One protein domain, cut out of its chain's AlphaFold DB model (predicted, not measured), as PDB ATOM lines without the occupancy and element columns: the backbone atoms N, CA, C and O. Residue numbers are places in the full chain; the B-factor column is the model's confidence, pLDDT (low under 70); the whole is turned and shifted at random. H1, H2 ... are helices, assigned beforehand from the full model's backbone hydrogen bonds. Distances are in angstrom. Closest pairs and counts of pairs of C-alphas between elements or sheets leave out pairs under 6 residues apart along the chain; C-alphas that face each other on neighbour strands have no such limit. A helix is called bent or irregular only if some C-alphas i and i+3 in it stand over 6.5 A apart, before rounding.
ATOM      1  N   HIS A  63      26.988   3.788 -19.816       80.00
ATOM      2  CA  HIS A  63      28.383   4.205 -19.628       80.00
ATOM      3  C   HIS A  63      29.302   3.007 -19.314       80.00
ATOM      4  O   HIS A  63      29.805   2.903 -18.188       80.00
ATOM      5  N   PRO A  64      29.511   2.051 -20.241       86.75
ATOM      6  CA  PRO A  64      30.270   0.829 -19.983       86.75
ATOM      7  C   PRO A  64      31.777   1.101 -19.839       86.75
ATOM      8  O   PRO A  64      32.345   1.952 -20.520       86.75
ATOM      9  N   ILE A  65      32.451   0.332 -18.977       86.38
ATOM     10  CA  ILE A  65      33.920   0.325 -18.908       86.38
ATOM     11  C   ILE A  65      34.427  -0.482 -20.107       86.38
ATOM     12  O   ILE A  65      34.267  -1.701 -20.135       86.38
ATOM     13  N   SER A  66      35.031   0.184 -21.091       88.94
ATOM     14  CA  SER A  66      35.588  -0.497 -22.263       88.94
ATOM     15  C   SER A  66      36.869  -1.237 -21.887       88.94
ATOM     16  O   SER A  66      37.846  -0.612 -21.463       88.94
ATOM     17  N   THR A  67      36.881  -2.560 -22.066       89.69
ATOM     18  CA  THR A  67      38.084  -3.384 -21.878       89.69
ATOM     19  C   THR A  67      39.196  -2.922 -22.805       89.69
ATOM     20  O   THR A  67      40.271  -2.608 -22.322       89.69
ATOM     21  N   ALA A  68      38.911  -2.700 -24.090       87.62
ATOM     22  CA  ALA A  68      39.912  -2.271 -25.066       87.62
ATOM     23  C   ALA A  68      40.586  -0.918 -24.730       87.62
ATOM     24  O   ALA A  68      41.755  -0.719 -25.048       87.62
ATOM     25  N   ILE A  69      39.889   0.004 -24.047       88.56
ATOM     26  CA  ILE A  69      40.507   1.248 -23.544       88.56
ATOM     27  C   ILE A  69      41.392   0.951 -22.320       88.56
ATOM     28  O   ILE A  69      42.477   1.515 -22.199       88.56
ATOM     29  N   VAL A  70      40.963   0.056 -21.421       91.56
ATOM     30  CA  VAL A  70      41.756  -0.397 -20.260       91.56
ATOM     31  C   VAL A  70      43.008  -1.157 -20.695       91.56
ATOM     32  O   VAL A  70      44.084  -0.888 -20.169       91.56
ATOM     33  N   ASP A  71      42.890  -2.048 -21.673       90.44
ATOM     34  CA  ASP A  71      43.993  -2.832 -22.222       90.44
ATOM     35  C   ASP A  71      44.992  -1.906 -22.929       90.44
ATOM     36  O   ASP A  71      46.179  -1.954 -22.616       90.44
ATOM     37  N   GLY A  72      44.506  -0.950 -23.733       86.94
ATOM     38  CA  GLY A  72      45.322   0.131 -24.295       86.94
ATOM     39  C   GLY A  72      46.005   1.030 -23.251       86.94
ATOM     40  O   GLY A  72      47.045   1.614 -23.538       86.94
ATOM     41  N   MET A  73      45.464   1.159 -22.031       90.44
ATOM     42  CA  MET A  73      46.128   1.868 -20.922       90.44
ATOM     43  C   MET A  73      47.154   1.010 -20.167       90.44
ATOM     44  O   MET A  73      47.959   1.569 -19.422       90.44
ATOM     45  N   ASN A  74      47.126  -0.313 -20.334       91.06
ATOM     46  CA  ASN A  74      48.048  -1.253 -19.691       91.06
ATOM     47  C   ASN A  74      49.185  -1.712 -20.627       91.06
ATOM     48  O   ASN A  74      50.200  -2.214 -20.145       91.06
ATOM     49  N   THR A  75      49.037  -1.569 -21.948       89.75
ATOM     50  CA  THR A  75      50.042  -1.970 -22.941       89.75
ATOM     51  C   THR A  75      51.142  -0.921 -23.117       89.75
ATOM     52  O   THR A  75      50.889   0.258 -23.366       89.75
ATOM     53  N   ALA A  76      52.401  -1.364 -23.040       88.56
ATOM     54  CA  ALA A  76      53.570  -0.488 -23.162       88.56
ATOM     55  C   ALA A  76      53.691   0.170 -24.552       88.56
ATOM     56  O   ALA A  76      54.079   1.331 -24.646       88.56
ATOM     57  N   GLU A  77      53.295  -0.534 -25.615       86.81
ATOM     58  CA  GLU A  77      53.241  -0.022 -26.996       86.81
ATOM     59  C   GLU A  77      52.343   1.222 -27.111       86.81
ATOM     60  O   GLU A  77      52.662   2.181 -27.812       86.81
ATOM     61  N   CYS A  78      51.255   1.265 -26.339       88.56
ATOM     62  CA  CYS A  78      50.313   2.377 -26.326       88.56
ATOM     63  C   CYS A  78      50.710   3.509 -25.362       88.56
ATOM     64  O   CYS A  78      49.976   4.494 -25.249       88.56
ATOM     65  N   ALA A  79      51.873   3.444 -24.702       87.38
ATOM     66  CA  ALA A  79      52.307   4.458 -23.734       87.38
ATOM     67  C   ALA A  79      52.467   5.866 -24.342       87.38
ATOM     68  O   ALA A  79      52.250   6.854 -23.642       87.38
ATOM     69  N   ALA A  80      52.769   5.981 -25.642       85.81
ATOM     70  CA  ALA A  80      52.776   7.266 -26.349       85.81
ATOM     71  C   ALA A  80      51.365   7.883 -26.427       85.81
ATOM     72  O   ALA A  80      51.172   9.049 -26.083       85.81
ATOM     73  N   VAL A  81      50.354   7.071 -26.765       87.19
ATOM     74  CA  VAL A  81      48.928   7.445 -26.682       87.19
ATOM     75  C   VAL A  81      48.539   7.746 -25.226       87.19
ATOM     76  O   VAL A  81      47.767   8.670 -24.962       87.19
ATOM     77  N   GLY A  82      49.157   7.034 -24.276       82.88
ATOM     78  CA  GLY A  82      49.222   7.308 -22.835       82.88
ATOM     79  C   GLY A  82      49.470   8.775 -22.457       82.88
ATOM     80  O   GLY A  82      48.837   9.264 -21.525       82.88
ATOM     81  N   GLN A  83      50.342   9.468 -23.197       86.56
ATOM     82  CA  GLN A  83      50.783  10.843 -22.916       86.56
ATOM     83  C   GLN A  83      50.128  11.913 -23.808       86.56
ATOM     84  O   GLN A  83      50.415  13.101 -23.646       86.56
ATOM     85  N   LEU A  84      49.257  11.536 -24.754       86.81
ATOM     86  CA  LEU A  84      48.559  12.511 -25.598       86.81
ATOM     87  C   LEU A  84      47.673  13.435 -24.758       86.81
ATOM     88  O   LEU A  84      46.925  12.988 -23.885       86.81
ATOM     89  N   ARG A  85      47.714  14.735 -25.075       84.62
ATOM     90  CA  ARG A  85      46.823  15.719 -24.458       84.62
ATOM     91  C   ARG A  85      45.373  15.384 -24.809       84.62
ATOM     92  O   ARG A  85      45.020  15.251 -25.981       84.62
ATOM     93  N   ALA A  86      44.541  15.299 -23.780       86.31
ATOM     94  CA  ALA A  86      43.113  15.084 -23.917       86.31
ATOM     95  C   ALA A  86      42.448  16.163 -24.806       86.31
ATOM     96  O   ALA A  86      42.843  17.332 -24.791       86.31
ATOM     97  N   GLY A  87      41.492  15.751 -25.643       84.75
ATOM     98  CA  GLY A  87      40.806  16.586 -26.638       84.75
ATOM     99  C   GLY A  87      41.624  16.971 -27.884       84.75
ATOM    100  O   GLY A  87      41.097  17.641 -28.772       84.75
ATOM    101  N   SER A  88      42.900  16.582 -27.997       78.19
ATOM    102  CA  SER A  88      43.828  17.132 -29.008       78.19
ATOM    103  C   SER A  88      43.779  16.415 -30.373       78.19
ATOM    104  O   SER A  88      44.813  16.090 -30.963       78.19
ATOM    105  N   LEU A  89      42.570  16.155 -30.888       74.12
ATOM    106  CA  LEU A  89      42.321  15.329 -32.083       74.12
ATOM    107  C   LEU A  89      43.046  15.828 -33.345       74.12
ATOM    108  O   LEU A  89      43.588  15.029 -34.099       74.12
ATOM    109  N   LEU A  90      43.108  17.147 -33.549       66.00
ATOM    110  CA  LEU A  90      43.687  17.764 -34.753       66.00
ATOM    111  C   LEU A  90      45.226  17.825 -34.768       66.00
ATOM    112  O   LEU A  90      45.802  18.206 -35.783       66.00
ATOM    113  N   THR A  91      45.897  17.501 -33.659       72.25
ATOM    114  CA  THR A  91      47.361  17.650 -33.509       72.25
ATOM    115  C   THR A  91      48.075  16.337 -33.195       72.25
ATOM    116  O   THR A  91      49.276  16.351 -32.931       72.25
ATOM    117  N   SER A  92      47.344  15.225 -33.134       78.56
ATOM    118  CA  SER A  92      47.858  13.937 -32.666       78.56
ATOM    119  C   SER A  92      47.999  12.973 -33.848       78.56
ATOM    120  O   SER A  92      47.010  12.765 -34.552       78.56
ATOM    121  N   PRO A  93      49.181  12.375 -34.093       80.31
ATOM    122  CA  PRO A  93      49.329  11.371 -35.141       80.31
ATOM    123  C   PRO A  93      48.503  10.124 -34.806       80.31
ATOM    124  O   PRO A  93      48.392   9.737 -33.641       80.31
ATOM    125  N   ILE A  94      47.941   9.490 -35.836       84.31
ATOM    126  CA  ILE A  94      47.246   8.201 -35.719       84.31
ATOM    127  C   ILE A  94      48.245   7.146 -35.204       84.31
ATOM    128  O   ILE A  94      49.382   7.125 -35.681       84.31
ATOM    129  N   PRO A  95      47.869   6.287 -34.237       87.06
ATOM    130  CA  PRO A  95      48.772   5.275 -33.701       87.06
ATOM    131  C   PRO A  95      49.083   4.192 -34.738       87.06
ATOM    132  O   PRO A  95      48.204   3.741 -35.464       87.06
ATOM    133  N   GLU A  96      50.330   3.723 -34.743       86.00
ATOM    134  CA  GLU A  96      50.818   2.669 -35.647       86.00
ATOM    135  C   GLU A  96      50.207   1.283 -35.368       86.00
ATOM    136  O   GLU A  96      50.273   0.398 -36.215       86.00
ATOM    137  N   HIS A  97      49.649   1.078 -34.169       86.56
ATOM    138  CA  HIS A  97      49.148  -0.210 -33.687       86.56
ATOM    139  C   HIS A  97      47.640  -0.119 -33.402       86.56
ATOM    140  O   HIS A  97      47.213   0.670 -32.552       86.56
ATOM    141  N   ASP A  98      46.831  -0.965 -34.051       86.75
ATOM    142  CA  ASP A  98      45.360  -0.959 -33.927       86.75
ATOM    143  C   ASP A  98      44.865  -1.145 -32.482       86.75
ATOM    144  O   ASP A  98      43.852  -0.565 -32.087       86.75
ATOM    145  N   VAL A  99      45.610  -1.888 -31.655       86.31
ATOM    146  CA  VAL A  99      45.310  -2.078 -30.222       86.31
ATOM    147  C   VAL A  99      45.306  -0.766 -29.427       86.31
ATOM    148  O   VAL A  99      44.637  -0.672 -28.400       86.31
ATOM    149  N   CYS A 100      45.988   0.271 -29.917       90.94
ATOM    150  CA  CYS A 100      45.997   1.600 -29.309       90.94
ATOM    151  C   CYS A 100      44.878   2.513 -29.834       90.94
ATOM    152  O   CYS A 100      44.613   3.553 -29.225       90.94
ATOM    153  N   MET A 101      44.200   2.147 -30.928       91.19
ATOM    154  CA  MET A 101      43.152   2.963 -31.554       91.19
ATOM    155  C   MET A 101      41.975   3.284 -30.606       91.19
ATOM    156  O   MET A 101      41.560   4.443 -30.567       91.19
ATOM    157  N   PRO A 102      41.464   2.349 -29.770       90.62
ATOM    158  CA  PRO A 102      40.400   2.654 -28.810       90.62
ATOM    159  C   PRO A 102      40.827   3.689 -27.763       90.62
ATOM    160  O   PRO A 102      40.046   4.577 -27.412       90.62
ATOM    161  N   LEU A 103      42.078   3.613 -27.291       90.31
ATOM    162  CA  LEU A 103      42.634   4.595 -26.361       90.31
ATOM    163  C   LEU A 103      42.863   5.951 -27.039       90.31
ATOM    164  O   LEU A 103      42.599   6.985 -26.427       90.31
ATOM    165  N   PHE A 104      43.320   5.953 -28.293       91.19
ATOM    166  CA  PHE A 104      43.519   7.167 -29.081       91.19
ATOM    167  C   PHE A 104      42.199   7.912 -29.263       91.19
ATOM    168  O   PHE A 104      42.103   9.063 -28.849       91.19
ATOM    169  N   VAL A 105      41.156   7.230 -29.753       91.06
ATOM    170  CA  VAL A 105      39.817   7.815 -29.923       91.06
ATOM    171  C   VAL A 105      39.268   8.339 -28.593       91.06
ATOM    172  O   VAL A 105      38.726   9.444 -28.561       91.06
ATOM    173  N   TYR A 106      39.449   7.619 -27.479       89.88
ATOM    174  CA  TYR A 106      39.075   8.116 -26.149       89.88
ATOM    175  C   TYR A 106      39.824   9.408 -25.773       89.88
ATOM    176  O   TYR A 106      39.189  10.404 -25.420       89.88
ATOM    177  N   ARG A 107      41.158   9.427 -25.898       89.31
ATOM    178  CA  ARG A 107      41.996  10.600 -25.586       89.31
ATOM    179  C   ARG A 107      41.651  11.809 -26.438       89.31
ATOM    180  O   ARG A 107      41.589  12.917 -25.917       89.31
ATOM    181  N   THR A 108      41.420  11.616 -27.731       90.31
ATOM    182  CA  THR A 108      41.175  12.721 -28.658       90.31
ATOM    183  C   THR A 108      39.742  13.246 -28.607       90.31
ATOM    184  O   THR A 108      39.538  14.413 -28.926       90.31
ATOM    185  N   SER A 109      38.759  12.432 -28.202       87.69
ATOM    186  CA  SER A 109      37.340  12.833 -28.195       87.69
ATOM    187  C   SER A 109      36.910  13.599 -26.941       87.69
ATOM    188  O   SER A 109      36.024  14.446 -27.026       87.69
ATOM    189  N   TYR A 110      37.512  13.322 -25.778       85.94
ATOM    190  CA  TYR A 110      37.137  13.959 -24.510       85.94
ATOM    191  C   TYR A 110      38.240  14.897 -24.011       85.94
ATOM    192  O   TYR A 110      39.393  14.492 -23.891       85.94
ATOM    193  N   ALA A 111      37.879  16.141 -23.678       84.00
ATOM    194  CA  ALA A 111      38.818  17.182 -23.242       84.00
ATOM    195  C   ALA A 111      39.550  16.865 -21.922       84.00
ATOM    196  O   ALA A 111      40.675  17.315 -21.735       84.00
ATOM    197  N   ASP A 112      38.941  16.042 -21.062       83.25
ATOM    198  CA  ASP A 112      39.472  15.610 -19.760       83.25
ATOM    199  C   ASP A 112      39.665  14.077 -19.696       83.25
ATOM    200  O   ASP A 112      39.491  13.442 -18.656       83.25
ATOM    201  N   ALA A 113      39.987  13.450 -20.835       85.62
ATOM    202  CA  ALA A 113      40.233  12.012 -20.937       85.62
ATOM    203  C   ALA A 113      41.335  11.535 -19.969       85.62
ATOM    204  O   ALA A 113      42.499  11.932 -20.066       85.62
ATOM    205  N   ALA A 114      40.980  10.618 -19.067       87.25
ATOM    206  CA  ALA A 114      41.861  10.118 -18.017       87.25
ATOM    207  C   ALA A 114      43.143   9.467 -18.569       87.25
ATOM    208  O   ALA A 114      43.089   8.699 -19.530       87.25
ATOM    209  N   SER A 115      44.292   9.712 -17.927       83.94
ATOM    210  CA  SER A 115      45.600   9.155 -18.326       83.94
ATOM    211  C   SER A 115      45.787   7.669 -17.984       83.94
ATOM    212  O   SER A 115      46.588   6.988 -18.619       83.94
ATOM    213  N   ASN A 116      45.047   7.156 -16.997       88.25
ATOM    214  CA  ASN A 116      45.271   5.853 -16.368       88.25
ATOM    215  C   ASN A 116      43.952   5.149 -15.985       88.25
ATOM    216  O   ASN A 116      42.910   5.791 -15.829       88.25
ATOM    217  N   VAL A 117      44.022   3.832 -15.760       88.94
ATOM    218  CA  VAL A 117      42.859   2.962 -15.496       88.94
ATOM    219  C   VAL A 117      42.059   3.365 -14.252       88.94
ATOM    220  O   VAL A 117      40.829   3.290 -14.273       88.94
ATOM    221  N   THR A 118      42.713   3.814 -13.179       90.31
ATOM    222  CA  THR A 118      42.030   4.206 -11.935       90.31
ATOM    223  C   THR A 118      41.216   5.480 -12.144       90.31
ATOM    224  O   THR A 118      40.025   5.500 -11.835       90.31
ATOM    225  N   SER A 119      41.818   6.508 -12.749       88.56
ATOM    226  CA  SER A 119      41.122   7.749 -13.111       88.56
ATOM    227  C   SER A 119      40.017   7.515 -14.150       88.56
ATOM    228  O   SER A 119      38.951   8.108 -14.028       88.56
ATOM    229  N   TYR A 120      40.211   6.613 -15.120       88.69
ATOM    230  CA  TYR A 120      39.177   6.245 -16.100       88.69
ATOM    231  C   TYR A 120      37.948   5.608 -15.433       88.69
ATOM    232  O   TYR A 120      36.811   5.977 -15.730       88.69
ATOM    233  N   ARG A 121      38.165   4.689 -14.482       89.06
ATOM    234  CA  ARG A 121      37.081   4.067 -13.705       89.06
ATOM    235  C   ARG A 121      36.369   5.072 -12.797       89.06
ATOM    236  O   ARG A 121      35.146   5.016 -12.708       89.06
ATOM    237  N   ALA A 122      37.105   5.987 -12.163       90.25
ATOM    238  CA  ALA A 122      36.521   7.063 -11.359       90.25
ATOM    239  C   ALA A 122      35.641   7.991 -12.215       90.25
ATOM    240  O   ALA A 122      34.470   8.174 -11.897       90.25
ATOM    241  N   TRP A 123      36.153   8.457 -13.358       88.56
ATOM    242  CA  TRP A 123      35.413   9.296 -14.305       88.56
ATOM    243  C   TRP A 123      34.132   8.616 -14.817       88.56
ATOM    244  O   TRP A 123      33.072   9.236 -14.832       88.56
ATOM    245  N   ILE A 124      34.170   7.317 -15.150       88.25
ATOM    246  CA  ILE A 124      32.953   6.567 -15.521       88.25
ATOM    247  C   ILE A 124      31.940   6.506 -14.367       88.25
ATOM    248  O   ILE A 124      30.738   6.631 -14.607       88.25
ATOM    249  N   LEU A 125      32.385   6.322 -13.122       87.38
ATOM    250  CA  LEU A 125      31.488   6.341 -11.962       87.38
ATOM    251  C   LEU A 125      30.872   7.732 -11.743       87.38
ATOM    252  O   LEU A 125      29.681   7.815 -11.455       87.38
ATOM    253  N   GLU A 126      31.635   8.806 -11.945       88.19
ATOM    254  CA  GLU A 126      31.133  10.184 -11.883       88.19
ATOM    255  C   GLU A 126      30.069  10.456 -12.955       88.19
ATOM    256  O   GLU A 126      28.998  10.959 -12.610       88.19
ATOM    257  N   GLN A 127      30.287  10.045 -14.214       86.38
ATOM    258  CA  GLN A 127      29.270  10.166 -15.273       86.38
ATOM    259  C   GLN A 127      27.986   9.401 -14.914       86.38
ATOM    260  O   GLN A 127      26.892   9.962 -14.969       86.38
ATOM    261  N   ARG A 128      28.108   8.145 -14.457       88.56
ATOM    262  CA  ARG A 128      26.964   7.315 -14.021       88.56
ATOM    263  C   ARG A 128      26.174   7.957 -12.879       88.56
ATOM    264  O   ARG A 128      24.945   7.922 -12.885       88.56
ATOM    265  N   VAL A 129      26.865   8.546 -11.903       86.94
ATOM    266  CA  VAL A 129      26.244   9.244 -10.766       86.94
ATOM    267  C   VAL A 129      25.581  10.551 -11.212       86.94
ATOM    268  O   VAL A 129      24.461  10.829 -10.782       86.94
ATOM    269  N   ALA A 130      26.210  11.326 -12.096       87.50
ATOM    270  CA  ALA A 130      25.644  12.561 -12.639       87.50
ATOM    271  C   ALA A 130      24.377  12.301 -13.478       87.50
ATOM    272  O   ALA A 130      23.363  12.971 -13.281       87.50
ATOM    273  N   GLU A 131      24.404  11.288 -14.349       85.75
ATOM    274  CA  GLU A 131      23.259  10.807 -15.136       85.75
ATOM    275  C   GLU A 131      22.095  10.372 -14.227       85.75
ATOM    276  O   GLU A 131      20.958  10.826 -14.379       85.75
ATOM    277  N   PHE A 132      22.388   9.555 -13.212       86.12
ATOM    278  CA  PHE A 132      21.411   9.081 -12.231       86.12
ATOM    279  C   PHE A 132      20.737  10.232 -11.464       86.12
ATOM    280  O   PHE A 132      19.505  10.280 -11.369       86.12
ATOM    281  N   TRP A 133      21.517  11.202 -10.967       85.06
ATOM    282  CA  TRP A 133      20.975  12.396 -10.309       85.06
ATOM    283  C   TRP A 133      20.178  13.290 -11.263       85.06
ATOM    284  O   TRP A 133      19.138  13.817 -10.861       85.06
ATOM    285  N   ARG A 134      20.608  13.428 -12.524       87.69
ATOM    286  CA  ARG A 134      19.883  14.166 -13.570       87.69
ATOM    287  C   ARG A 134      18.505  13.551 -13.830       87.69
ATOM    288  O   ARG A 134      17.503  14.267 -13.806       87.69
ATOM    289  N   LEU A 135      18.440  12.232 -14.008       84.69
ATOM    290  CA  LEU A 135      17.196  11.492 -14.241       84.69
ATOM    291  C   LEU A 135      16.234  11.589 -13.045       84.69
ATOM    292  O   LEU A 135      15.058  11.911 -13.230       84.69
ATOM    293  N   ILE A 136      16.725  11.395 -11.815       84.94
ATOM    294  CA  ILE A 136      15.912  11.573 -10.599       84.94
ATOM    295  C   ILE A 136      15.438  13.027 -10.455       84.94
ATOM    296  O   ILE A 136      14.268  13.258 -10.144       84.94
ATOM    297  N   GLY A 137      16.302  14.006 -10.737       85.31
ATOM    298  CA  GLY A 137      15.961  15.428 -10.719       85.31
ATOM    299  C   GLY A 137      14.809  15.771 -11.666       85.31
ATOM    300  O   GLY A 137      13.861  16.441 -11.251       85.31
ATOM    301  N   TYR A 138      14.828  15.253 -12.900       86.75
ATOM    302  CA  TYR A 138      13.727  15.439 -13.849       86.75
ATOM    303  C   TYR A 138      12.420  14.788 -13.379       86.75
ATOM    304  O   TYR A 138      11.373  15.433 -13.450       86.75
ATOM    305  N   VAL A 139      12.458  13.556 -12.856       84.75
ATOM    306  CA  VAL A 139      11.255  12.878 -12.332       84.75
ATOM    307  C   VAL A 139      10.656  13.651 -11.151       84.75
ATOM    308  O   VAL A 139       9.442  13.872 -11.115       84.75
ATOM    309  N   LEU A 140      11.488  14.125 -10.218       83.94
ATOM    310  CA  LEU A 140      11.040  14.935  -9.084       83.94
ATOM    311  C   LEU A 140      10.419  16.260  -9.548       83.94
ATOM    312  O   LEU A 140       9.289  16.561  -9.158       83.94
ATOM    313  N   LEU A 141      11.100  17.014 -10.414       89.31
ATOM    314  CA  LEU A 141      10.627  18.310 -10.916       89.31
ATOM    315  C   LEU A 141       9.307  18.172 -11.695       89.31
ATOM    316  O   LEU A 141       8.369  18.936 -11.459       89.31
ATOM    317  N   LEU A 142       9.193  17.158 -12.556       86.75
ATOM    318  CA  LEU A 142       7.973  16.869 -13.313       86.75
ATOM    319  C   LEU A 142       6.818  16.440 -12.392       86.75
ATOM    320  O   LEU A 142       5.692  16.915 -12.558       86.75
ATOM    321  N   SER A 143       7.088  15.622 -11.369       80.62
ATOM    322  CA  SER A 143       6.076  15.256 -10.366       80.62
ATOM    323  C   SER A 143       5.594  16.464  -9.549       80.62
ATOM    324  O   SER A 143       4.392  16.608  -9.311       80.62
ATOM    325  N   ALA A 144       6.502  17.382  -9.196       82.44
ATOM    326  CA  ALA A 144       6.175  18.607  -8.480       82.44
ATOM    327  C   ALA A 144       5.300  19.532  -9.341       82.44
ATOM    328  O   ALA A 144       4.255  19.987  -8.870       82.44
ATOM    329  N   ALA A 145       5.656  19.729 -10.615       90.06
ATOM    330  CA  ALA A 145       4.880  20.527 -11.564       90.06
ATOM    331  C   ALA A 145       3.447  19.988 -11.744       90.06
ATOM    332  O   ALA A 145       2.485  20.745 -11.607       90.06
ATOM    333  N   ILE A 146       3.285  18.676 -11.956       87.75
ATOM    334  CA  ILE A 146       1.962  18.034 -12.049       87.75
ATOM    335  C   ILE A 146       1.172  18.222 -10.743       87.75
ATOM    336  O   ILE A 146      -0.009  18.577 -10.781       87.75
ATOM    337  N   SER A 147       1.815  18.048  -9.582       86.56
ATOM    338  CA  SER A 147       1.151  18.221  -8.283       86.56
ATOM    339  C   SER A 147       0.665  19.662  -8.054       86.56
ATOM    340  O   SER A 147      -0.433  19.861  -7.532       86.56
ATOM    341  N   ALA A 148       1.429  20.660  -8.516       90.62
ATOM    342  CA  ALA A 148       1.067  22.071  -8.440       90.62
ATOM    343  C   ALA A 148      -0.130  22.410  -9.343       90.62
ATOM    344  O   ALA A 148      -1.070  23.053  -8.875       90.62
ATOM    345  N   VAL A 149      -0.151  21.923 -10.593       93.19
ATOM    346  CA  VAL A 149      -1.303  22.083 -11.504       93.19
ATOM    347  C   VAL A 149      -2.568  21.497 -10.871       93.19
ATOM    348  O   VAL A 149      -3.574  22.195 -10.759       93.19
ATOM    349  N   VAL A 150      -2.508  20.255 -10.373       91.50
ATOM    350  CA  VAL A 150      -3.655  19.593  -9.722       91.50
ATOM    351  C   VAL A 150      -4.126  20.365  -8.482       91.50
ATOM    352  O   VAL A 150      -5.332  20.555  -8.303       91.50
ATOM    353  N   ALA A 151      -3.206  20.853  -7.645       88.56
ATOM    354  CA  ALA A 151      -3.545  21.648  -6.467       88.56
ATOM    355  C   ALA A 151      -4.227  22.978  -6.835       88.56
ATOM    356  O   ALA A 151      -5.249  23.325  -6.237       88.56
ATOM    357  N   VAL A 152      -3.722  23.690  -7.849       92.56
ATOM    358  CA  VAL A 152      -4.326  24.932  -8.362       92.56
ATOM    359  C   VAL A 152      -5.719  24.663  -8.939       92.56
ATOM    360  O   VAL A 152      -6.668  25.355  -8.563       92.56
ATOM    361  N   SER A 153      -5.895  23.620  -9.755       91.38
ATOM    362  CA  SER A 153      -7.216  23.227 -10.270       91.38
ATOM    363  C   SER A 153      -8.204  22.897  -9.144       91.38
ATOM    364  O   SER A 153      -9.347  23.356  -9.181       91.38
ATOM    365  N   MET A 154      -7.780  22.167  -8.105       92.56
ATOM    366  CA  MET A 154      -8.636  21.890  -6.942       92.56
ATOM    367  C   MET A 154      -8.990  23.154  -6.150       92.56
ATOM    368  O   MET A 154     -10.118  23.264  -5.670       92.56
ATOM    369  N   LEU A 155      -8.066  24.109  -6.003       93.75
ATOM    370  CA  LEU A 155      -8.340  25.388  -5.341       93.75
ATOM    371  C   LEU A 155      -9.339  26.237  -6.136       93.75
ATOM    372  O   LEU A 155     -10.252  26.797  -5.532       93.75
ATOM    373  N   ILE A 156      -9.225  26.275  -7.466       92.25
ATOM    374  CA  ILE A 156     -10.177  26.966  -8.350       92.25
ATOM    375  C   ILE A 156     -11.572  26.329  -8.234       92.25
ATOM    376  O   ILE A 156     -12.541  27.027  -7.944       92.25
ATOM    377  N   VAL A 157     -11.687  25.000  -8.344       91.94
ATOM    378  CA  VAL A 157     -12.977  24.291  -8.203       91.94
ATOM    379  C   VAL A 157     -13.603  24.485  -6.811       91.94
ATOM    380  O   VAL A 157     -14.824  24.558  -6.698       91.94
ATOM    381  N   ARG A 158     -12.793  24.629  -5.752       89.50
ATOM    382  CA  ARG A 158     -13.246  24.960  -4.383       89.50
ATOM    383  C   ARG A 158     -13.589  26.441  -4.158       89.50
ATOM    384  O   ARG A 158     -14.047  26.778  -3.073       89.50
ATOM    385  N   ARG A 159     -13.320  27.322  -5.125       85.94
ATOM    386  CA  ARG A 159     -13.692  28.751  -5.105       85.94
ATOM    387  C   ARG A 159     -14.865  29.077  -6.036       85.94
ATOM    388  O   ARG A 159     -15.407  30.171  -5.941       85.94
TER     389      ARG A 159
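Overview. This is residues 63 to 159 of the 161 residues of an uncharacterized protein of Burkholderia sp. JP2-270 (UniProt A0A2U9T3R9). What does the model look like? A small compact head of three short helices, H1 to H3, and loops has one long helix, H4, leaving it as an arm; residues 132 to 159 stick out free of the head, 132 to 157 of them in H4. What is it built of? The 97 printed residues hold four named helices, H1, H2, H3, H4 in chain order, and no named strand: the class is all helix. How spread out is it? It is extended, with a radius of gyration of the C-alphas of 22.5 A and spans of 76 by 25 by 17 A, the arm making the length.

Along the chain. Where are the short helices? H1 is residues 67 to 74, from C-alpha 67 at (38.084, -3.384, -21.878). H2 is residues 76 to 82, irregular, with C-alphas 77 and 80 7.3 A apart; H3 is residues 98 to 109, 17.0 A long and only just irregular, with C-alphas 99 and 102 7.0 A apart. Where is the long one? H4 is residues 117 to 157, 60.2 A long, ending at C-alpha 157 (-12.977, 24.291, -8.203).

Arrangement. What does H1, the hub, touch? It touches H3 about perpendicular at 86 degrees, closest C-alphas Ile 69 and Leu 103, 4.9 A. It only just touches H2, only at the corner, with 3 pairs of C-alphas within 8 A, closest Gly 72 and Cys 78, 5.8 A. It only just touches H4, with 3 such pairs and by residue 117 alone of H4, closest Val 70 and Val 117, 5.9 A, at a steep tilt of 43 degrees, opposite ways. How do the others stand? H2 touches H3 at a shallow tilt of 17 degrees, the same way, closest C-alphas Cys 78 and Cys 100, 5.3 A. H4 is apart from H2 and H3. Are the backbones within hydrogen-bond range? Every O i to N i+4 pair is in H1 and H4, 6 of 8 are in H3, and 1 of 3 in H2, where 3 of 4 O i to N i+3 pairs are.

Size, cuts and confidence. How large is it? The C-alphas farthest apart, those of Glu 77 and Arg 159, are 76.1 A apart. Is it unbroken and confident? The printed part has no cut; the link H2 to H3 is long, 15 residues, and residue 90 alone is under pLDDT 70.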